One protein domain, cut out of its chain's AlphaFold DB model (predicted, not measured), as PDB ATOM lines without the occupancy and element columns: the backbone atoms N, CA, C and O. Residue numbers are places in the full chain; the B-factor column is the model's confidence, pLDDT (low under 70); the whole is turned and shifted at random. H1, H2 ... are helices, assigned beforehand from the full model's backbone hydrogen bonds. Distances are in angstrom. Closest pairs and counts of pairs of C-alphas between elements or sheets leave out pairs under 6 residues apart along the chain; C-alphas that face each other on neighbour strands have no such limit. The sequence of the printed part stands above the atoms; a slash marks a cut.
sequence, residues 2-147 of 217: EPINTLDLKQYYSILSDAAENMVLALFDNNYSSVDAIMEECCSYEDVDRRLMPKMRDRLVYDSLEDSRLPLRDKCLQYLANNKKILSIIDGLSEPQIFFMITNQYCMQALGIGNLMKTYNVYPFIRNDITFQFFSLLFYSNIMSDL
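AT A GLANCE: This is residues 2 to 147 of the 217 residues of an uncharacterized protein of Clostridium sp. AM27-31LB (UniProt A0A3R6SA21). One long helix, H7, runs through the core of this model; H1 crosses it on one side, H8 crosses it on the other, and the short helices H2, H3 and H6 gather round the end where H7 begins, with H4 and H5 near them. Residues 2 to 11, of which 6 to 11 belong to H1, stick out as a free arm. You have 146 printed residues with eight named helices, H1 to H8 in order, and no named strand: the class is all helix. The whole is compact, with a radius of gyration of the C-alphas of 15.6 A and spans of 46 by 32 by 30 A.

HOW THE PARTS SIT: Start from the hub, H7, residues 95 to 120, which touches five helices; helix packing is mostly crossed. H1, residues 6 to 25, touches it with residues 16 to 24 alone, at a steep tilt of 62 degrees, opposite ways; look at Ala 20 and Cys 107, their closest C-alphas, 5.1 A apart. H8, residues 129 to 140, touches H7 about perpendicular at 75 degrees, closest at the C-alphas of Ala 110 and Phe 135, 4.6 A. Near Glu 95 you find H3, residues 45 to 49, touching H7 with the C-alphas of Tyr 45 and Glu 95 closest, 5.7 A. H2, residues 35 to 41, and H6, residues 72 to 82, each only just touch H7, with 3 pairs of C-alphas within 8 A; the closest are Met 39 and Pro 96, 6.2 A, and Cys 76 and Phe 99, 6.7 A. H4, residues 54 to 57, and H5, residues 65 to 69, touch no helix. Every O i to N i+4 pair is within hydrogen-bond range in H1, H3, H6 and H8, against 2 of 3 in H2, 21 of 22 in H7 and 0 of 1 in H5, where 2 of 2 O i to N i+3 pairs are; H4 is too short for an i+4 pair.

IN THESE COORDINATES: Find C-alpha 95 at (17.236, -19.776, -1.045); from there H7 runs 37.8 A to C-alpha 120 at (41.976, -48.021, 3.448). H1 begins at C-alpha 6, (27.846, -43.752, 18.454), and spans 28.6 A. H8 spans 16.5 A, H6 15.7 A and H2 10.3 A.

THE WHOLE: The C-alphas of Glu 2 and Arg 50 are the two farthest apart, 49.0 A. The printed part has no cut. The link from H6 to H7, residues 83 to 94, is long. The mean pLDDT of the printed part is 87.9; residues 2 to 7 and residue 30 are under 70.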
ATOM      1  N   GLU A   2      31.456 -55.745  16.743       32.53
ATOM      2  CA  GLU A   2      31.281 -54.749  17.801       32.53
ATOM      3  C   GLU A   2      30.355 -53.641  17.279       32.53
ATOM      4  O   GLU A   2      30.455 -53.276  16.102       32.53
ATOM      5  N   PRO A   3      29.401 -53.157  18.091       41.50
ATOM      6  CA  PRO A   3      28.548 -52.054  17.687       41.50
ATOM      7  C   PRO A   3      29.426 -50.829  17.429       41.50
ATOM      8  O   PRO A   3      30.246 -50.461  18.268       41.50
ATOM      9  N   ILE A   4      29.259 -50.209  16.258       49.19
ATOM     10  CA  ILE A   4      29.954 -48.968  15.909       49.19
ATOM     11  C   ILE A   4      29.610 -47.937  16.991       49.19
ATOM     12  O   ILE A   4      28.439 -47.618  17.201       49.19
ATOM     13  N   ASN A   5      30.624 -47.466  17.714       58.97
ATOM     14  CA  ASN A   5      30.457 -46.547  18.830       58.97
ATOM     15  C   ASN A   5      29.813 -45.238  18.340       58.97
ATOM     16  O   ASN A   5      30.363 -44.508  17.515       58.97
ATOM     17  N   THR A   6      28.623 -44.933  18.855       58.09
ATOM     18  CA  THR A   6      27.846 -43.752  18.454       58.09
ATOM     19  C   THR A   6      28.532 -42.429  18.802       58.09
ATOM     20  O   THR A   6      28.201 -41.405  18.205       58.09
ATOM     21  N   LEU A   7      29.461 -42.432  19.766       60.94
ATOM     22  CA  LEU A   7      30.251 -41.254  20.130       60.94
ATOM     23  C   LEU A   7      31.275 -40.920  19.031       60.94
ATOM     24  O   LEU A   7      31.360 -39.769  18.607       60.94
ATOM     25  N   ASP A   8      31.943 -41.948  18.502       72.12
ATOM     26  CA  ASP A   8      32.941 -41.824  17.432       72.12
ATOM     27  C   ASP A   8      32.285 -41.393  16.112       72.12
ATOM     28  O   ASP A   8      32.818 -40.555  15.387       72.12
ATOM     29  N   LEU A   9      31.068 -41.881  15.833       75.81
ATOM     30  CA  LEU A   9      30.265 -41.450  14.682       75.81
ATOM     31  C   LEU A   9      29.879 -39.966  14.756       75.81
ATOM     32  O   LEU A   9      30.007 -39.256  13.763       75.81
ATOM     33  N   LYS A  10      29.409 -39.477  15.911       80.81
ATOM     34  CA  LYS A  10      29.042 -38.058  16.068       80.81
ATOM     35  C   LYS A  10      30.245 -37.141  15.890       80.81
ATOM     36  O   LYS A  10      30.137 -36.127  15.208       80.81
ATOM     37  N   GLN A  11      31.379 -37.513  16.477       83.75
ATOM     38  CA  GLN A  11      32.619 -36.763  16.320       83.75
ATOM     39  C   GLN A  11      33.087 -36.765  14.859       83.75
ATOM     40  O   GLN A  11      33.428 -35.710  14.331       83.75
ATOM     41  N   TYR A  12      33.022 -37.917  14.187       81.19
ATOM     42  CA  TYR A  12      33.330 -38.030  12.763       81.19
ATOM     43  C   TYR A  12      32.441 -37.124  11.901       81.19
ATOM     44  O   TYR A  12      32.956 -36.375  11.075       81.19
ATOM     45  N   TYR A  13      31.121 -37.137  12.115       83.69
ATOM     46  CA  TYR A  13      30.202 -36.279  11.362       83.69
ATOM     47  C   TYR A  13      30.430 -34.789  11.622       83.69
ATOM     48  O   TYR A  13      30.300 -34.009  10.684       83.69
ATOM     49  N   SER A  14      30.795 -34.401  12.847       86.81
ATOM     50  CA  SER A  14      31.152 -33.012  13.159       86.81
ATOM     51  C   SER A  14      32.376 -32.570  12.360       86.81
ATOM     52  O   SER A  14      32.300 -31.594  11.630       86.81
ATOM     53  N   ILE A  15      33.466 -33.346  12.410       86.06
ATOM     54  CA  ILE A  15      34.701 -33.043  11.667       86.06
ATOM     55  C   ILE A  15      34.430 -32.987  10.159       86.06
ATOM     56  O   ILE A  15      34.936 -32.110   9.463       86.06
ATOM     57  N   LEU A  16      33.621 -33.919   9.647       87.06
ATOM     58  CA  LEU A  16      33.258 -33.963   8.235       87.06
ATOM     59  C   LEU A  16      32.414 -32.753   7.822       87.06
ATOM     60  O   LEU A  16      32.605 -32.236   6.726       87.06
ATOM     61  N   SER A  17      31.498 -32.312   8.686       88.62
ATOM     62  CA  SER A  17      30.684 -31.117   8.462       88.62
ATOM     63  C   SER A  17      31.549 -29.859   8.440       88.62
ATOM     64  O   SER A  17      31.424 -29.076   7.507       88.62
ATOM     65  N   ASP A  18      32.471 -29.703   9.392       88.31
ATOM     66  CA  ASP A  18      33.377 -28.546   9.452       88.31
ATOM     67  C   ASP A  18      34.300 -28.501   8.218       88.31
ATOM     68  O   ASP A  18      34.516 -27.457   7.601       88.31
ATOM     69  N   ALA A  19      34.830 -29.655   7.801       89.31
ATOM     70  CA  ALA A  19      35.635 -29.761   6.586       89.31
ATOM     71  C   ALA A  19      34.815 -29.465   5.318       89.31
ATOM     72  O   ALA A  19      35.327 -28.850   4.379       89.31
ATOM     73  N   ALA A  20      33.549 -29.882   5.283       91.62
ATOM     74  CA  ALA A  20      32.651 -29.597   4.174       91.62
ATOM     75  C   ALA A  20      32.279 -28.113   4.114       91.62
ATOM     76  O   ALA A  20      32.271 -27.551   3.022       91.62
ATOM     77  N   GLU A  21      32.094 -27.451   5.258       91.50
ATOM     78  CA  GLU A  21      31.899 -26.004   5.318       91.50
ATOM     79  C   GLU A  21      33.100 -25.268   4.720       91.50
ATOM     80  O   GLU A  21      32.931 -24.446   3.822       91.50
ATOM     81  N   ASN A  22      34.324 -25.643   5.107       89.81
ATOM     82  CA  ASN A  22      35.545 -25.102   4.501       89.81
ATOM     83  C   ASN A  22      35.592 -25.331   2.981       89.81
ATOM     84  O   ASN A  22      36.071 -24.480   2.232       89.81
ATOM     85  N   MET A  23      35.057 -26.461   2.507       91.00
ATOM     86  CA  MET A  23      34.939 -26.755   1.077       91.00
ATOM     87  C   MET A  23      33.937 -25.882   0.366       91.00
ATOM     88  O   MET A  23      34.209 -25.461  -0.757       91.00
ATOM     89  N   VAL A  24      32.830 -25.558   1.016       92.31
ATOM     90  CA  VAL A  24      31.882 -24.592   0.485       92.31
ATOM     91  C   VAL A  24      32.489 -23.188   0.472       92.31
ATOM     92  O   VAL A  24      32.357 -22.498  -0.535       92.31
ATOM     93  N   LEU A  25      33.205 -22.779   1.523       91.31
ATOM     94  CA  LEU A  25      33.883 -21.479   1.583       91.31
ATOM     95  C   LEU A  25      34.893 -21.299   0.448       91.31
ATOM     96  O   LEU A  25      34.929 -20.236  -0.169       91.31
ATOM     97  N   ALA A  26      35.633 -22.354   0.099       89.62
ATOM     98  CA  ALA A  26      36.584 -22.347  -1.014       89.62
ATOM     99  C   ALA A  26      35.935 -22.158  -2.405       89.62
ATOM    100  O   ALA A  26      36.646 -21.980  -3.396       89.62
ATOM    101  N   LEU A  27      34.600 -22.210  -2.513       90.75
ATOM    102  CA  LEU A  27      33.880 -21.893  -3.753       90.75
ATOM    103  C   LEU A  27      33.725 -20.382  -3.982       90.75
ATOM    104  O   LEU A  27      33.417 -19.949  -5.099       90.75
ATOM    105  N   PHE A  28      33.921 -19.590  -2.931       90.12
ATOM    106  CA  PHE A  28      33.840 -18.137  -2.927       90.12
ATOM    107  C   PHE A  28      35.247 -17.542  -2.934       90.12
ATOM    108  O   PHE A  28      36.223 -18.189  -2.561       90.12
ATOM    109  N   ASP A  29      35.364 -16.290  -3.367       73.81
ATOM    110  CA  ASP A  29      36.656 -15.608  -3.457       73.81
ATOM    111  C   ASP A  29      37.118 -15.173  -2.048       73.81
ATOM    112  O   ASP A  29      36.881 -14.036  -1.660       73.81
ATOM    113  N   ASN A  30      37.647 -16.120  -1.251       63.81
ATOM    114  CA  ASN A  30      38.420 -16.054   0.017       63.81
ATOM    115  C   ASN A  30      38.127 -14.957   1.075       63.81
ATOM    116  O   ASN A  30      38.907 -14.787   2.011       63.81
ATOM    117  N   ASN A  31      37.017 -14.229   0.981       70.38
ATOM    118  CA  ASN A  31      36.711 -13.073   1.830       70.38
ATOM    119  C   ASN A  31      35.712 -13.386   2.953       70.38
ATOM    120  O   ASN A  31      35.391 -12.502   3.743       70.38
ATOM    121  N   TYR A  32      35.224 -14.624   3.032       84.56
ATOM    122  CA  TYR A  32      34.235 -15.034   4.022       84.56
ATOM    123  C   TYR A  32      34.868 -15.900   5.107       84.56
ATOM    124  O   TYR A  32      35.571 -16.864   4.818       84.56
ATOM    125  N   SER A  33      34.601 -15.551   6.367       86.31
ATOM    126  CA  SER A  33      35.098 -16.280   7.539       86.31
ATOM    127  C   SER A  33      34.242 -17.488   7.928       86.31
ATOM    128  O   SER A  33      34.705 -18.318   8.702       86.31
ATOM    129  N   SER A  34      32.996 -17.560   7.453       90.56
ATOM    130  CA  SER A  34      32.043 -18.642   7.736       90.56
ATOM    131  C   SER A  34      30.905 -18.650   6.715       90.56
ATOM    132  O   SER A  34      30.682 -17.656   6.015       90.56
ATOM    133  N   VAL A  35      30.171 -19.764   6.621       90.38
ATOM    134  CA  VAL A  35      28.974 -19.839   5.765       90.38
ATOM    135  C   VAL A  35      27.881 -18.889   6.259       90.38
ATOM    136  O   VAL A  35      27.212 -18.259   5.439       90.38
ATOM    137  N   ASP A  36      27.764 -18.698   7.575       91.00
ATOM    138  CA  ASP A  36      26.843 -17.722   8.173       91.00
ATOM    139  C   ASP A  36      27.086 -16.300   7.652       91.00
ATOM    140  O   ASP A  36      26.135 -15.618   7.274       91.00
ATOM    141  N   ALA A  37      28.350 -15.881   7.515       91.19
ATOM    142  CA  ALA A  37      28.686 -14.564   6.970       91.19
ATOM    143  C   ALA A  37      28.192 -14.386   5.521       91.19
ATOM    144  O   ALA A  37      27.780 -13.296   5.129       91.19
ATOM    145  N   ILE A  38      28.181 -15.458   4.721       90.50
ATOM    146  CA  ILE A  38      27.625 -15.414   3.362       90.50
ATOM    147  C   ILE A  38      26.096 -15.327   3.414       90.50
ATOM    148  O   ILE A  38      25.496 -14.579   2.638       90.50
ATOM    149  N   MET A  39      25.461 -16.080   4.318       89.31
ATOM    150  CA  MET A  39      24.004 -16.084   4.485       89.31
ATOM    151  C   MET A  39      23.458 -14.738   4.975       89.31
ATOM    152  O   MET A  39      22.351 -14.375   4.592       89.31
ATOM    153  N   GLU A  40      24.219 -13.982   5.765       90.62
ATOM    154  CA  GLU A  40      23.843 -12.626   6.189       90.62
ATOM    155  C   GLU A  40      23.834 -11.617   5.027       90.62
ATOM    156  O   GLU A  40      23.068 -10.653   5.039       90.62
ATOM    157  N   GLU A  41      24.653 -11.843   3.995       89.38
ATOM    158  CA  GLU A  41      24.786 -10.948   2.841       89.38
ATOM    159  C   GLU A  41      23.966 -11.356   1.606       89.38
ATOM    160  O   GLU A  41      23.900 -10.600   0.625       89.38
ATOM    161  N   CYS A  42      23.382 -12.554   1.614       92.19
ATOM    162  CA  CYS A  42      22.645 -13.112   0.486       92.19
ATOM    163  C   CYS A  42      21.176 -13.322   0.847       92.19
ATOM    164  O   CYS A  42      20.862 -13.974   1.836       92.19
ATOM    165  N   CYS A  43      20.268 -12.859  -0.013       93.38
ATOM    166  CA  CYS A  43      18.831 -13.094   0.153       93.38
ATOM    167  C   CYS A  43      18.254 -14.023  -0.925       93.38
ATOM    168  O   CYS A  43      17.132 -14.502  -0.782       93.38
ATOM    169  N   SER A  44      19.003 -14.267  -2.004       97.12
ATOM    170  CA  SER A  44      18.552 -15.001  -3.189       97.12
ATOM    171  C   SER A  44      19.648 -15.889  -3.779       97.12
ATOM    172  O   SER A  44      20.837 -15.678  -3.521       97.12
ATOM    173  N   TYR A  45      19.268 -16.841  -4.635       96.69
ATOM    174  CA  TYR A  45      20.229 -17.606  -5.436       96.69
ATOM    175  C   TYR A  45      21.118 -16.707  -6.302       96.69
ATOM    176  O   TYR A  45      22.303 -16.986  -6.450       96.69
ATOM    177  N   GLU A  46      20.594 -15.612  -6.853       96.62
ATOM    178  CA  GLU A  46      21.376 -14.687  -7.677       96.62
ATOM    179  C   GLU A  46      22.423 -13.920  -6.863       96.62
ATOM    180  O   GLU A  46      23.461 -13.550  -7.412       96.62
ATOM    181  N   ASP A  47      22.167 -13.650  -5.578       94.88
ATOM    182  CA  ASP A  47      23.161 -13.033  -4.690       94.88
ATOM    183  C   ASP A  47      24.328 -13.977  -4.407       94.88
ATOM    184  O   ASP A  47      25.476 -13.526  -4.395       94.88
ATOM    185  N   VAL A  48      24.028 -15.268  -4.219       94.88
ATOM    186  CA  VAL A  48      25.029 -16.329  -4.058       94.88
ATOM    187  C   VAL A  48      25.816 -16.508  -5.357       94.88
ATOM    188  O   VAL A  48      27.045 -16.475  -5.341       94.88
ATOM    189  N   ASP A  49      25.127 -16.624  -6.495       93.81
ATOM    190  CA  ASP A  49      25.740 -16.859  -7.809       93.81
ATOM    191  C   ASP A  49      26.742 -15.765  -8.203       93.81
ATOM    192  O   ASP A  49      27.807 -16.054  -8.745       93.81
ATOM    193  N   ARG A  50      26.435 -14.503  -7.873       92.12
ATOM    194  CA  ARG A  50      27.326 -13.353  -8.102       92.12
ATOM    195  C   ARG A  50      28.597 -13.369  -7.251       92.12
ATOM    196  O   ARG A  50      29.555 -12.690  -7.612       92.12
ATOM    197  N   ARG A  51      28.594 -14.085  -6.124       91.69
ATOM    198  CA  ARG A  51      29.716 -14.164  -5.173       91.69
ATOM    199  C   ARG A  51      30.569 -15.414  -5.350       91.69
ATOM    200  O   ARG A  51      31.720 -15.424  -4.916       91.69
ATOM    201  N   LEU A  52      30.026 -16.453  -5.978       91.69
ATOM    202  CA  LEU A  52      30.795 -17.631  -6.360       91.69
ATOM    203  C   LEU A  52      31.911 -17.242  -7.331       91.69
ATOM    204  O   LEU A  52      31.718 -16.443  -8.253       91.69
ATOM    205  N   MET A  53      33.076 -17.866  -7.176       90.19
ATOM    206  CA  MET A  53      34.133 -17.733  -8.170       90.19
ATOM    207  C   MET A  53      33.611 -18.250  -9.521       90.19
ATOM    208  O   MET A  53      33.088 -19.369  -9.567       90.19
ATOM    209  N   PRO A  54      33.806 -17.529 -10.645       87.88
ATOM    210  CA  PRO A  54      33.243 -17.931 -11.938       87.88
ATOM    211  C   PRO A  54      33.577 -19.376 -12.332       87.88
ATOM    212  O   PRO A  54      32.714 -20.122 -12.779       87.88
ATOM    213  N   LYS A  55      34.819 -19.810 -12.074       84.88
ATOM    214  CA  LYS A  55      35.269 -21.185 -12.349       84.88
ATOM    215  C   LYS A  55      34.569 -22.243 -11.490       84.88
ATOM    216  O   LYS A  55      34.428 -23.374 -11.943       84.88
ATOM    217  N   MET A  56      34.187 -21.908 -10.259       86.75
ATOM    218  CA  MET A  56      33.511 -22.831  -9.343       86.75
ATOM    219  C   MET A  56      32.025 -22.914  -9.662       86.75
ATOM    220  O   MET A  56      31.471 -24.010  -9.698       86.75
ATOM    221  N   ARG A  57      31.405 -21.783 -10.010       87.62
ATOM    222  CA  ARG A  57      30.014 -21.732 -10.468       87.62
ATOM    223  C   ARG A  57      29.745 -22.712 -11.610       87.62
ATOM    224  O   ARG A  57      28.769 -23.456 -11.551       87.62
ATOM    225  N   ASP A  58      30.617 -22.743 -12.615       86.25
ATOM    226  CA  ASP A  58      30.447 -23.595 -13.800       86.25
ATOM    227  C   ASP A  58      30.648 -25.093 -13.483       86.25
ATOM    228  O   ASP A  58      30.182 -25.960 -14.221       86.25
ATOM    229  N   ARG A  59      31.319 -25.412 -12.366       87.56
ATOM    230  CA  ARG A  59      31.572 -26.785 -11.895       87.56
ATOM    231  C   ARG A  59      30.497 -27.316 -10.953       87.56
ATOM    232  O   ARG A  59      30.409 -28.527 -10.765       87.56
ATOM    233  N   LEU A  60      29.687 -26.438 -10.362       93.00
ATOM    234  CA  LEU A  60      28.557 -26.850  -9.536       93.00
ATOM    235  C   LEU A  60      27.453 -27.434 -10.414       93.00
ATOM    236  O   LEU A  60      26.906 -26.753 -11.287       93.00
ATOM    237  N   VAL A  61      27.124 -28.690 -10.140       94.44
ATOM    238  CA  VAL A  61      26.047 -29.455 -10.767       94.44
ATOM    239  C   VAL A  61      25.343 -30.267  -9.685       94.44
ATOM    240  O   VAL A  61      26.012 -30.744  -8.772       94.44
ATOM    241  N   TYR A  62      24.023 -30.431  -9.750       94.81
ATOM    242  CA  TYR A  62      23.269 -31.136  -8.704       94.81
ATOM    243  C   TYR A  62      22.395 -32.267  -9.247       94.81
ATOM    244  O   TYR A  62      22.114 -33.215  -8.515       94.81
ATOM    245  N   ASP A  63      22.000 -32.195 -10.515       92.81
ATOM    246  CA  ASP A  63      21.198 -33.212 -11.187       92.81
ATOM    247  C   ASP A  63      21.949 -33.871 -12.345       92.81
ATOM    248  O   ASP A  63      22.094 -35.095 -12.395       92.81
ATOM    249  N   SER A  64      22.495 -33.057 -13.252       92.38
ATOM    250  CA  SER A  64      23.171 -33.527 -14.458       92.38
ATOM    251  C   SER A  64      24.406 -32.694 -14.804       92.38
ATOM    252  O   SER A  64      24.593 -31.587 -14.312       92.38
ATOM    253  N   LEU A  65      25.258 -33.182 -15.712       91.19
ATOM    254  CA  LEU A  65      26.387 -32.380 -16.210       91.19
ATOM    255  C   LEU A  65      25.942 -31.135 -17.004       91.19
ATOM    256  O   LEU A  65      26.713 -30.181 -17.131       91.19
ATOM    257  N   GLU A  66      24.709 -31.118 -17.519       91.69
ATOM    258  CA  GLU A  66      24.150 -29.971 -18.247       91.69
ATOM    259  C   GLU A  66      23.828 -28.791 -17.318       91.69
ATOM    260  O   GLU A  66      23.803 -27.647 -17.775       91.69
ATOM    261  N   ASP A  67      23.705 -29.037 -16.008       91.94
ATOM    262  CA  ASP A  67      23.541 -28.004 -14.982       91.94
ATOM    263  C   ASP A  67      24.665 -26.962 -15.038       91.94
ATOM    264  O   ASP A  67      24.456 -25.812 -14.667       91.94
ATOM    265  N   SER A  68      25.849 -27.326 -15.544       89.81
ATOM    266  CA  SER A  68      26.985 -26.409 -15.733       89.81
ATOM    267  C   SER A  68      26.641 -25.165 -16.563       89.81
ATOM    268  O   SER A  68      27.296 -24.134 -16.421       89.81
ATOM    269  N   ARG A  69      25.598 -25.233 -17.400       91.62
ATOM    270  CA  ARG A  69      25.129 -24.132 -18.259       91.62
ATOM    271  C   ARG A  69      23.959 -23.346 -17.671       91.62
ATOM    272  O   ARG A  69      23.521 -22.375 -18.285       91.62
ATOM    273  N   LEU A  70      23.425 -23.780 -16.534       94.38
ATOM    274  CA  LEU A  70      22.244 -23.187 -15.919       94.38
ATOM    275  C   LEU A  70      22.625 -22.136 -14.864       94.38
ATOM    276  O   LEU A  70      23.667 -22.259 -14.216       94.38
ATOM    277  N   PRO A  71      21.778 -21.119 -14.635       94.81
ATOM    278  CA  PRO A  71      21.863 -20.273 -13.447       94.81
ATOM    279  C   PRO A  71      21.699 -21.091 -12.158       94.81
ATOM    280  O   PRO A  71      20.966 -22.080 -12.145       94.81
ATOM    281  N   LEU A  72      22.309 -20.653 -11.049       96.31
ATOM    282  CA  LEU A  72      22.268 -21.375  -9.767       96.31
ATOM    283  C   LEU A  72      20.847 -21.725  -9.300       96.31
ATOM    284  O   LEU A  72      20.607 -22.845  -8.850       96.31
ATOM    285  N   ARG A  73      19.903 -20.788  -9.462       97.00
ATOM    286  CA  ARG A  73      18.478 -20.991  -9.166       97.00
ATOM    287  C   ARG A  73      17.943 -22.250  -9.838       97.00
ATOM    288  O   ARG A  73      17.362 -23.101  -9.171       97.00
ATOM    289  N   ASP A  74      18.170 -22.381 -11.139       96.88
ATOM    290  CA  ASP A  74      17.644 -23.491 -11.926       96.88
ATOM    291  C   ASP A  74      18.301 -24.813 -11.523       96.88
ATOM    292  O   ASP A  74      17.601 -25.816 -11.389       96.88
ATOM    293  N   LYS A  75      19.609 -24.807 -11.221       96.00
ATOM    294  CA  LYS A  75      20.311 -25.985 -10.681       96.00
ATOM    295  C   LYS A  75      19.666 -26.466  -9.376       96.00
ATOM    296  O   LYS A  75      19.365 -27.648  -9.222       96.00
ATOM    297  N   CYS A  76      19.426 -25.552  -8.431       95.69
ATOM    298  CA  CYS A  76      18.806 -25.886  -7.148       95.69
ATOM    299  C   CYS A  76      17.359 -26.367  -7.327       95.69
ATOM    300  O   CYS A  76      16.980 -27.387  -6.756       95.69
ATOM    301  N   LEU A  77      16.553 -25.689  -8.149       93.88
ATOM    302  CA  LEU A  77      15.162 -26.082  -8.395       93.88
ATOM    303  C   LEU A  77      15.050 -27.451  -9.082       93.88
ATOM    304  O   LEU A  77      14.172 -28.235  -8.714       93.88
ATOM    305  N   GLN A  78      15.939 -27.771 -10.027       94.19
ATOM    306  CA  GLN A  78      15.995 -29.099 -10.649       94.19
ATOM    307  C   GLN A  78      16.314 -30.187  -9.624       94.19
ATOM    308  O   GLN A  78      15.591 -31.184  -9.539       94.19
ATOM    309  N   TYR A  79      17.315 -29.955  -8.771       93.62
ATOM    310  CA  TYR A  79      17.627 -30.865  -7.673       93.62
ATOM    311  C   TYR A  79      16.410 -31.102  -6.764       93.62
ATOM    312  O   TYR A  79      16.072 -32.251  -6.468       93.62
ATOM    313  N   LEU A  80      15.704 -30.041  -6.357       92.56
ATOM    314  CA  LEU A  80      14.509 -30.157  -5.514       92.56
ATOM    315  C   LEU A  80      13.376 -30.932  -6.202       92.56
ATOM    316  O   LEU A  80      12.730 -31.776  -5.575       92.56
ATOM    317  N   ALA A  81      13.151 -30.682  -7.494       90.81
ATOM    318  CA  ALA A  81      12.125 -31.361  -8.280       90.81
ATOM    319  C   ALA A  81      12.361 -32.879  -8.357       90.81
ATOM    320  O   ALA A  81      11.398 -33.655  -8.293       90.81
ATOM    321  N   ASN A  82      13.627 -33.298  -8.425       89.62
ATOM    322  CA  ASN A  82      14.023 -34.704  -8.490       89.62
ATOM    323  C   ASN A  82      14.145 -35.359  -7.104       89.62
ATOM    324  O   ASN A  82      14.010 -36.577  -6.981       89.62
ATOM    325  N   ASN A  83      14.265 -34.562  -6.038       88.12
ATOM    326  CA  ASN A  83      14.392 -35.027  -4.654       88.12
ATOM    327  C   ASN A  83      13.164 -34.697  -3.790       88.12
ATOM    328  O   ASN A  83      13.298 -34.368  -2.617       88.12
ATOM    329  N   LYS A  84      11.942 -34.864  -4.320       83.00
ATOM    330  CA  LYS A  84      10.665 -34.465  -3.673       83.00
ATOM    331  C   LYS A  84      10.491 -34.854  -2.194       83.00
ATOM    332  O   LYS A  84       9.730 -34.214  -1.479       83.00
ATOM    333  N   LYS A  85      11.175 -35.903  -1.726       80.62
ATOM    334  CA  LYS A  85      11.145 -36.354  -0.325       80.62
ATOM    335  C   LYS A  85      11.747 -35.346   0.660       80.62
ATOM    336  O   LYS A  85      11.407 -35.405   1.833       80.62
ATOM    337  N   ILE A  86      12.615 -34.441   0.206       80.00
ATOM    338  CA  ILE A  86      13.258 -33.437   1.066       80.00
ATOM    339  C   ILE A  86      12.439 -32.148   1.182       80.00
ATOM    340  O   ILE A  86      12.800 -31.280   1.967       80.00
ATOM    341  N   LEU A  87      11.338 -32.011   0.430       78.62
ATOM    342  CA  LEU A  87      10.545 -30.777   0.396       78.62
ATOM    343  C   LEU A  87      10.013 -30.380   1.780       78.62
ATOM    344  O   LEU A  87       9.941 -29.198   2.084       78.62
ATOM    345  N   SER A  88       9.703 -31.352   2.642       79.06
ATOM    346  CA  SER A  88       9.288 -31.086   4.024       79.06
ATOM    347  C   SER A  88      10.433 -30.652   4.942       79.06
ATOM    348  O   SER A  88      10.176 -30.098   6.001       79.06
ATOM    349  N   ILE A  89      11.683 -30.956   4.583       78.38
ATOM    350  CA  ILE A  89      12.880 -30.592   5.360       78.38
ATOM    351  C   ILE A  89      13.283 -29.149   5.056       78.38
ATOM    352  O   ILE A  89      13.771 -28.450   5.936       78.38
ATOM    353  N   ILE A  90      13.069 -28.709   3.814       86.19
ATOM    354  CA  ILE A  90      13.432 -27.359   3.366       86.19
ATOM    355  C   ILE A  90      12.318 -26.331   3.565       86.19
ATOM    356  O   ILE A  90      12.489 -25.173   3.187       86.19
ATOM    357  N   ASP A  91      11.169 -26.747   4.098       85.69
ATOM    358  CA  ASP A  91      10.069 -25.831   4.368       85.69
ATOM    359  C   ASP A  91      10.522 -24.763   5.375       85.69
ATOM    360  O   ASP A  91      11.076 -25.072   6.430       85.69
ATOM    361  N   GLY A  92      10.342 -23.493   5.014       85.25
ATOM    362  CA  GLY A  92      10.826 -22.354   5.797       85.25
ATOM    363  C   GLY A  92      12.318 -22.014   5.650       85.25
ATOM    364  O   GLY A  92      12.753 -21.052   6.282       85.25
ATOM    365  N   LEU A  93      13.095 -22.730   4.825       92.75
ATOM    366  CA  LEU A  93      14.471 -22.336   4.498       92.75
ATOM    367  C   LEU A  93      14.510 -21.257   3.408       92.75
ATOM    368  O   LEU A  93      13.734 -21.279   2.451       92.75
ATOM    369  N   SER A  94      15.458 -20.329   3.526       94.44
ATOM    370  CA  SER A  94      15.768 -19.347   2.486       94.44
ATOM    371  C   SER A  94      16.501 -19.983   1.296       94.44
ATOM    372  O   SER A  94      17.088 -21.061   1.403       94.44
ATOM    373  N   GLU A  95      16.512 -19.304   0.146       95.69
ATOM    374  CA  GLU A  95      17.236 -19.776  -1.045       95.69
ATOM    375  C   GLU A  95      18.734 -20.038  -0.770       95.69
ATOM    376  O   GLU A  95      19.202 -21.136  -1.093       95.69
ATOM    377  N   PRO A  96      19.489 -19.132  -0.106       95.50
ATOM    378  CA  PRO A  96      20.863 -19.424   0.305       95.50
ATOM    379  C   PRO A  96      20.970 -20.652   1.212       95.50
ATOM    380  O   PRO A  96      21.822 -21.503   0.970       95.50
ATOM    381  N   GLN A  97      20.089 -20.801   2.210       94.81
ATOM    382  CA  GLN A  97      20.105 -21.966   3.106       94.81
ATOM    383  C   GLN A  97      19.911 -23.277   2.338       94.81
ATOM    384  O   GLN A  97      20.609 -24.256   2.595       94.81
ATOM    385  N   ILE A  98      19.013 -23.286   1.351       95.06
ATOM    386  CA  ILE A  98      18.811 -24.437   0.467       95.06
ATOM    387  C   ILE A  98      20.083 -24.720  -0.340       95.06
ATOM    388  O   ILE A  98      20.522 -25.867  -0.391       95.06
ATOM    389  N   PHE A  99      20.704 -23.702  -0.940       95.75
ATOM    390  CA  PHE A  99      21.971 -23.863  -1.660       95.75
ATOM    391  C   PHE A  99      23.068 -24.467  -0.772       95.75
ATOM    392  O   PHE A  99      23.725 -25.432  -1.176       95.75
ATOM    393  N   PHE A 100      23.252 -23.928   0.436       94.50
ATOM    394  CA  PHE A 100      24.269 -24.389   1.376       94.50
ATOM    395  C   PHE A 100      24.008 -25.820   1.815       94.50
ATOM    396  O   PHE A 100      24.916 -26.640   1.756       94.50
ATOM    397  N   MET A 101      22.765 -26.160   2.157       92.19
ATOM    398  CA  MET A 101      22.381 -27.528   2.497       92.19
ATOM    399  C   MET A 101      22.708 -28.501   1.354       92.19
ATOM    400  O   MET A 101      23.337 -29.535   1.587       92.19
ATOM    401  N   ILE A 102      22.314 -28.162   0.119       94.38
ATOM    402  CA  ILE A 102      22.545 -29.023  -1.045       94.38
ATOM    403  C   ILE A 102      24.041 -29.191  -1.298       94.38
ATOM    404  O   ILE A 102      24.505 -30.306  -1.504       94.38
ATOM    405  N   THR A 103      24.802 -28.101  -1.294       95.12
ATOM    406  CA  THR A 103      26.232 -28.127  -1.624       95.12
ATOM    407  C   THR A 103      27.032 -28.829  -0.532       95.12
ATOM    408  O   THR A 103      27.847 -29.700  -0.834       95.12
ATOM    409  N   ASN A 104      26.738 -28.534   0.737       92.69
ATOM    410  CA  ASN A 104      27.427 -29.117   1.881       92.69
ATOM    411  C   ASN A 104      27.288 -30.646   1.906       92.69
ATOM    412  O   ASN A 104      28.272 -31.343   2.133       92.69
ATOM    413  N   GLN A 105      26.110 -31.197   1.582       91.75
ATOM    414  CA  GLN A 105      25.918 -32.654   1.562       91.75
ATOM    415  C   GLN A 105      26.834 -33.352   0.534       91.75
ATOM    416  O   GLN A 105      27.349 -34.443   0.789       91.75
ATOM    417  N   TYR A 106      27.059 -32.725  -0.625       95.19
ATOM    418  CA  TYR A 106      27.906 -33.280  -1.674       95.19
ATOM    419  C   TYR A 106      29.391 -33.073  -1.361       95.19
ATOM    420  O   TYR A 106      30.193 -33.972  -1.615       95.19
ATOM    421  N   CYS A 107      29.756 -31.954  -0.726       94.44
ATOM    422  CA  CYS A 107      31.084 -31.753  -0.146       94.44
ATOM    423  C   CYS A 107      31.401 -32.826   0.908       94.44
ATOM    424  O   CYS A 107      32.445 -33.472   0.830       94.44
ATOM    425  N   MET A 108      30.474 -33.104   1.833       93.00
ATOM    426  CA  MET A 108      30.612 -34.183   2.819       93.00
ATOM    427  C   MET A 108      30.779 -35.551   2.148       93.00
ATOM    428  O   MET A 108      31.602 -36.354   2.586       93.00
ATOM    429  N   GLN A 109      30.036 -35.826   1.070       93.44
ATOM    430  CA  GLN A 109      30.191 -37.067   0.308       93.44
ATOM    431  C   GLN A 109      31.591 -37.178  -0.319       93.44
ATOM    432  O   GLN A 109      32.225 -38.229  -0.204       93.44
ATOM    433  N   ALA A 110      32.086 -36.112  -0.952       94.38
ATOM    434  CA  ALA A 110      33.418 -36.080  -1.555       94.38
ATOM    435  C   ALA A 110      34.529 -36.272  -0.512       94.38
ATOM    436  O   ALA A 110      35.422 -37.096  -0.707       94.38
ATOM    437  N   LEU A 111      34.438 -35.576   0.622       92.69
ATOM    438  CA  LEU A 111      35.367 -35.721   1.745       92.69
ATOM    439  C   LEU A 111      35.316 -37.125   2.351       92.69
ATOM    440  O   LEU A 111      36.357 -37.708   2.647       92.69
ATOM    441  N   GLY A 112      34.121 -37.706   2.482       91.12
ATOM    442  CA  GLY A 112      33.951 -39.089   2.917       91.12
ATOM    443  C   GLY A 112      34.677 -40.065   1.990       91.12
ATOM    444  O   GLY A 112      35.387 -40.950   2.465       91.12
ATOM    445  N   ILE A 113      34.570 -39.863   0.674       92.94
ATOM    446  CA  ILE A 113      35.308 -40.642  -0.325       92.94
ATOM    447  C   ILE A 113      36.824 -40.477  -0.151       92.94
ATOM    448  O   ILE A 113      37.525 -41.484  -0.043       92.94
ATOM    449  N   GLY A 114      37.326 -39.240  -0.085       91.69
ATOM    450  CA  GLY A 114      38.754 -38.972   0.103       91.69
ATOM    451  C   GLY A 114      39.300 -39.609   1.384       91.69
ATOM    452  O   GLY A 114      40.324 -40.292   1.366       91.69
ATOM    453  N   ASN A 115      38.561 -39.497   2.489       89.56
ATOM    454  CA  ASN A 115      38.931 -40.111   3.759       89.56
ATOM    455  C   ASN A 115      38.982 -41.647   3.681       89.56
ATOM    456  O   ASN A 115      39.911 -42.261   4.211       89.56
ATOM    457  N   LEU A 116      38.022 -42.286   3.000       89.62
ATOM    458  CA  LEU A 116      38.050 -43.735   2.765       89.62
ATOM    459  C   LEU A 116      39.268 -44.150   1.934       89.62
ATOM    460  O   LEU A 116      39.907 -45.153   2.259       89.62
ATOM    461  N   MET A 117      39.615 -43.372   0.904       92.06
ATOM    462  CA  MET A 117      40.808 -43.620   0.091       92.06
ATOM    463  C   MET A 117      42.067 -43.614   0.951       92.06
ATOM    464  O   MET A 117      42.844 -44.563   0.882       92.06
ATOM    465  N   LYS A 118      42.236 -42.605   1.812       88.50
ATOM    466  CA  LYS A 118      43.403 -42.513   2.697       88.50
ATOM    467  C   LYS A 118      43.439 -43.584   3.773       88.50
ATOM    468  O   LYS A 118      44.488 -44.169   4.020       88.50
ATOM    469  N   THR A 119      42.298 -43.863   4.394       88.75
ATOM    470  CA  THR A 119      42.220 -44.806   5.517       88.75
ATOM    471  C   THR A 119      42.481 -46.242   5.068       88.75
ATOM    472  O   THR A 119      43.145 -46.999   5.773       88.75
ATOM    473  N   TYR A 120      41.960 -46.628   3.899       89.31
ATOM    474  CA  TYR A 120      41.976 -48.021   3.448       89.31
ATOM    475  C   TYR A 120      42.870 -48.282   2.236       89.31
ATOM    476  O   TYR A 120      43.009 -49.437   1.838       89.31
ATOM    477  N   ASN A 121      43.475 -47.247   1.646       87.94
ATOM    478  CA  ASN A 121      44.233 -47.341   0.397       87.94
ATOM    479  C   ASN A 121      43.404 -47.972  -0.745       87.94
ATOM    480  O   ASN A 121      43.877 -48.828  -1.495       87.94
ATOM    481  N   VAL A 122      42.127 -47.579  -0.838       89.06
ATOM    482  CA  VAL A 122      41.176 -48.058  -1.852       89.06
ATOM    483  C   VAL A 122      40.746 -46.900  -2.739       89.06
ATOM    484  O   VAL A 122      40.242 -45.898  -2.248       89.06
ATOM    485  N   TYR A 123      40.872 -47.066  -4.054       92.44
ATOM    486  CA  TYR A 123      40.485 -46.057  -5.040       92.44
ATOM    487  C   TYR A 123      39.111 -46.403  -5.628       92.44
ATOM    488  O   TYR A 123      38.978 -47.440  -6.287       92.44
ATOM    489  N   PRO A 124      38.066 -45.598  -5.375       92.56
ATOM    490  CA  PRO A 124      36.716 -45.938  -5.795       92.56
ATOM    491  C   PRO A 124      36.518 -45.750  -7.297       92.56
ATOM    492  O   PRO A 124      37.008 -44.806  -7.912       92.56
ATOM    493  N   PHE A 125      35.688 -46.617  -7.871       92.62
ATOM    494  CA  PHE A 125      35.144 -46.432  -9.208       92.62
ATOM    495  C   PHE A 125      33.847 -45.612  -9.132       92.62
ATOM    496  O   PHE A 125      32.766 -46.152  -8.880       92.62
ATOM    497  N   ILE A 126      33.953 -44.294  -9.311       95.19
ATOM    498  CA  ILE A 126      32.807 -43.380  -9.220       95.19
ATOM    499  C   ILE A 126      32.060 -43.354 -10.555       95.19
ATOM    500  O   ILE A 126      32.580 -42.894 -11.568       95.19
ATOM    501  N   ARG A 127      30.812 -43.837 -10.544       93.31
ATOM    502  CA  ARG A 127      29.944 -43.862 -11.732       93.31
ATOM    503  C   ARG A 127      29.031 -42.651 -11.863       93.31
ATOM    504  O   ARG A 127      28.668 -42.299 -12.978       93.31
ATOM    505  N   ASN A 128      28.600 -42.096 -10.732       94.69
ATOM    506  CA  ASN A 128      27.662 -40.984 -10.695       94.69
ATOM    507  C   ASN A 128      28.392 -39.672 -10.998       94.69
ATOM    508  O   ASN A 128      29.407 -39.367 -10.374       94.69
ATOM    509  N   ASP A 129      27.844 -38.906 -11.935       94.50
ATOM    510  CA  ASP A 129      28.466 -37.682 -12.437       94.50
ATOM    511  C   ASP A 129      28.572 -36.608 -11.361       94.50
ATOM    512  O   ASP A 129      29.623 -35.996 -11.215       94.50
ATOM    513  N   ILE A 130      27.527 -36.437 -10.555       95.31
ATOM    514  CA  ILE A 130      27.479 -35.428  -9.495       95.31
ATOM    515  C   ILE A 130      28.501 -35.755  -8.407       95.31
ATOM    516  O   ILE A 130      29.330 -34.915  -8.061       95.31
ATOM    517  N   THR A 131      28.529 -37.006  -7.942       95.56
ATOM    518  CA  THR A 131      29.546 -37.478  -6.994       95.56
ATOM    519  C   THR A 131      30.961 -37.260  -7.533       95.56
ATOM    520  O   THR A 131      31.832 -36.812  -6.788       95.56
ATOM    521  N   PHE A 132      31.208 -37.538  -8.820       95.56
ATOM    522  CA  PHE A 132      32.526 -37.314  -9.414       95.56
ATOM    523  C   PHE A 132      32.886 -35.824  -9.491       95.56
ATOM    524  O   PHE A 132      34.019 -35.467  -9.179       95.56
ATOM    525  N   GLN A 133      31.947 -34.947  -9.860       94.25
ATOM    526  CA  GLN A 133      32.202 -33.503  -9.925       94.25
ATOM    527  C   GLN A 133      32.589 -32.933  -8.559       94.25
ATOM    528  O   GLN A 133      33.579 -32.212  -8.458       94.25
ATOM    529  N   PHE A 134      31.891 -33.320  -7.491       95.12
ATOM    530  CA  PHE A 134      32.259 -32.891  -6.140       95.12
ATOM    531  C   PHE A 134      33.566 -33.513  -5.649       95.12
ATOM    532  O   PHE A 134      34.362 -32.825  -5.015       95.12
ATOM    533  N   PHE A 135      33.852 -34.771  -5.990       94.88
ATOM    534  CA  PHE A 135      35.171 -35.355  -5.736       94.88
ATOM    535  C   PHE A 135      36.290 -34.591  -6.467       94.88
ATOM    536  O   PHE A 135      37.344 -34.325  -5.897       94.88
ATOM    537  N   SER A 136      36.055 -34.174  -7.711       92.19
ATOM    538  CA  SER A 136      37.001 -33.345  -8.461       92.19
ATOM    539  C   SER A 136      37.174 -31.965  -7.821       92.19
ATOM    540  O   SER A 136      38.299 -31.490  -7.678       92.19
ATOM    541  N   LEU A 137      36.090 -31.338  -7.348       90.56
ATOM    542  CA  LEU A 137      36.161 -30.085  -6.591       90.56
ATOM    543  C   LEU A 137      36.998 -30.218  -5.316       90.56
ATOM    544  O   LEU A 137      37.744 -29.293  -5.017       90.56
ATOM    545  N   LEU A 138      36.920 -31.347  -4.601       90.75
ATOM    546  CA  LEU A 138      37.742 -31.597  -3.410       90.75
ATOM    547  C   LEU A 138      39.238 -31.536  -3.739       90.75
ATOM    548  O   LEU A 138      40.016 -30.945  -2.994       90.75
ATOM    549  N   PHE A 139      39.631 -32.126  -4.867       87.56
ATOM    550  CA  PHE A 139      41.011 -32.066  -5.335       87.56
ATOM    551  C   PHE A 139      41.432 -30.623  -5.665       87.56
ATOM    552  O   PHE A 139      42.499 -30.170  -5.260       87.56
ATOM    553  N   TYR A 140      40.574 -29.859  -6.346       82.12
ATOM    554  CA  TYR A 140      40.893 -28.484  -6.748       82.12
ATOM    555  C   TYR A 140      40.783 -27.435  -5.636       82.12
ATOM    556  O   TYR A 140      41.359 -26.358  -5.781       82.12
ATOM    557  N   SER A 141      40.059 -27.709  -4.550       76.38
ATOM    558  CA  SER A 141      39.933 -26.793  -3.410       76.38
ATOM    559  C   SER A 141      41.152 -26.816  -2.482       76.38
ATOM    560  O   SER A 141      41.271 -25.945  -1.625       76.38
ATOM    561  N   ASN A 142      42.064 -27.785  -2.649       71.25
ATOM    562  CA  ASN A 142      43.256 -27.986  -1.813       71.25
ATOM    563  C   ASN A 142      42.957 -28.195  -0.311       71.25
ATOM    564  O   ASN A 142      43.817 -27.995   0.545       71.25
ATOM    565  N   ILE A 143      41.732 -28.602   0.024       74.69
ATOM    566  CA  ILE A 143      41.310 -28.848   1.414       74.69
ATOM    567  C   ILE A 143      41.863 -30.163   1.933       74.69
ATOM    568  O   ILE A 143      42.221 -30.276   3.103       74.69
ATOM    569  N   MET A 144      41.974 -31.141   1.041       76.94
ATOM    570  CA  MET A 144      42.655 -32.397   1.300       76.94
ATOM    571  C   MET A 144      44.046 -32.336   0.670       76.94
ATOM    572  O   MET A 144      44.288 -32.907  -0.389       76.94
ATOM    573  N   SER A 145      44.943 -31.570   1.294       76.38
ATOM    574  CA  SER A 145      46.283 -31.272   0.761       76.38
ATOM    575  C   SER A 145      47.192 -32.497   0.627       76.38
ATOM    576  O   SER A 145      48.204 -32.453  -0.068       76.38
ATOM    577  N   ASP A 146      46.839 -33.598   1.285       82.69
ATOM    578  CA  ASP A 146      47.526 -34.876   1.188       82.69
ATOM    579  C   ASP A 146      47.035 -35.741   0.017       82.69
ATOM    580  O   ASP A 146      47.682 -36.748  -0.273       82.69
ATOM    581  N   LEU A 147      45.938 -35.384  -0.663       87.38
ATOM    582  CA  LEU A 147      45.453 -36.080  -1.859       87.38
ATOM    583  C   LEU A 147      46.352 -35.753  -3.062       87.38
ATOM    584  O   LEU A 147      46.315 -34.649  -3.601       87.38
TER     585      LEU A 147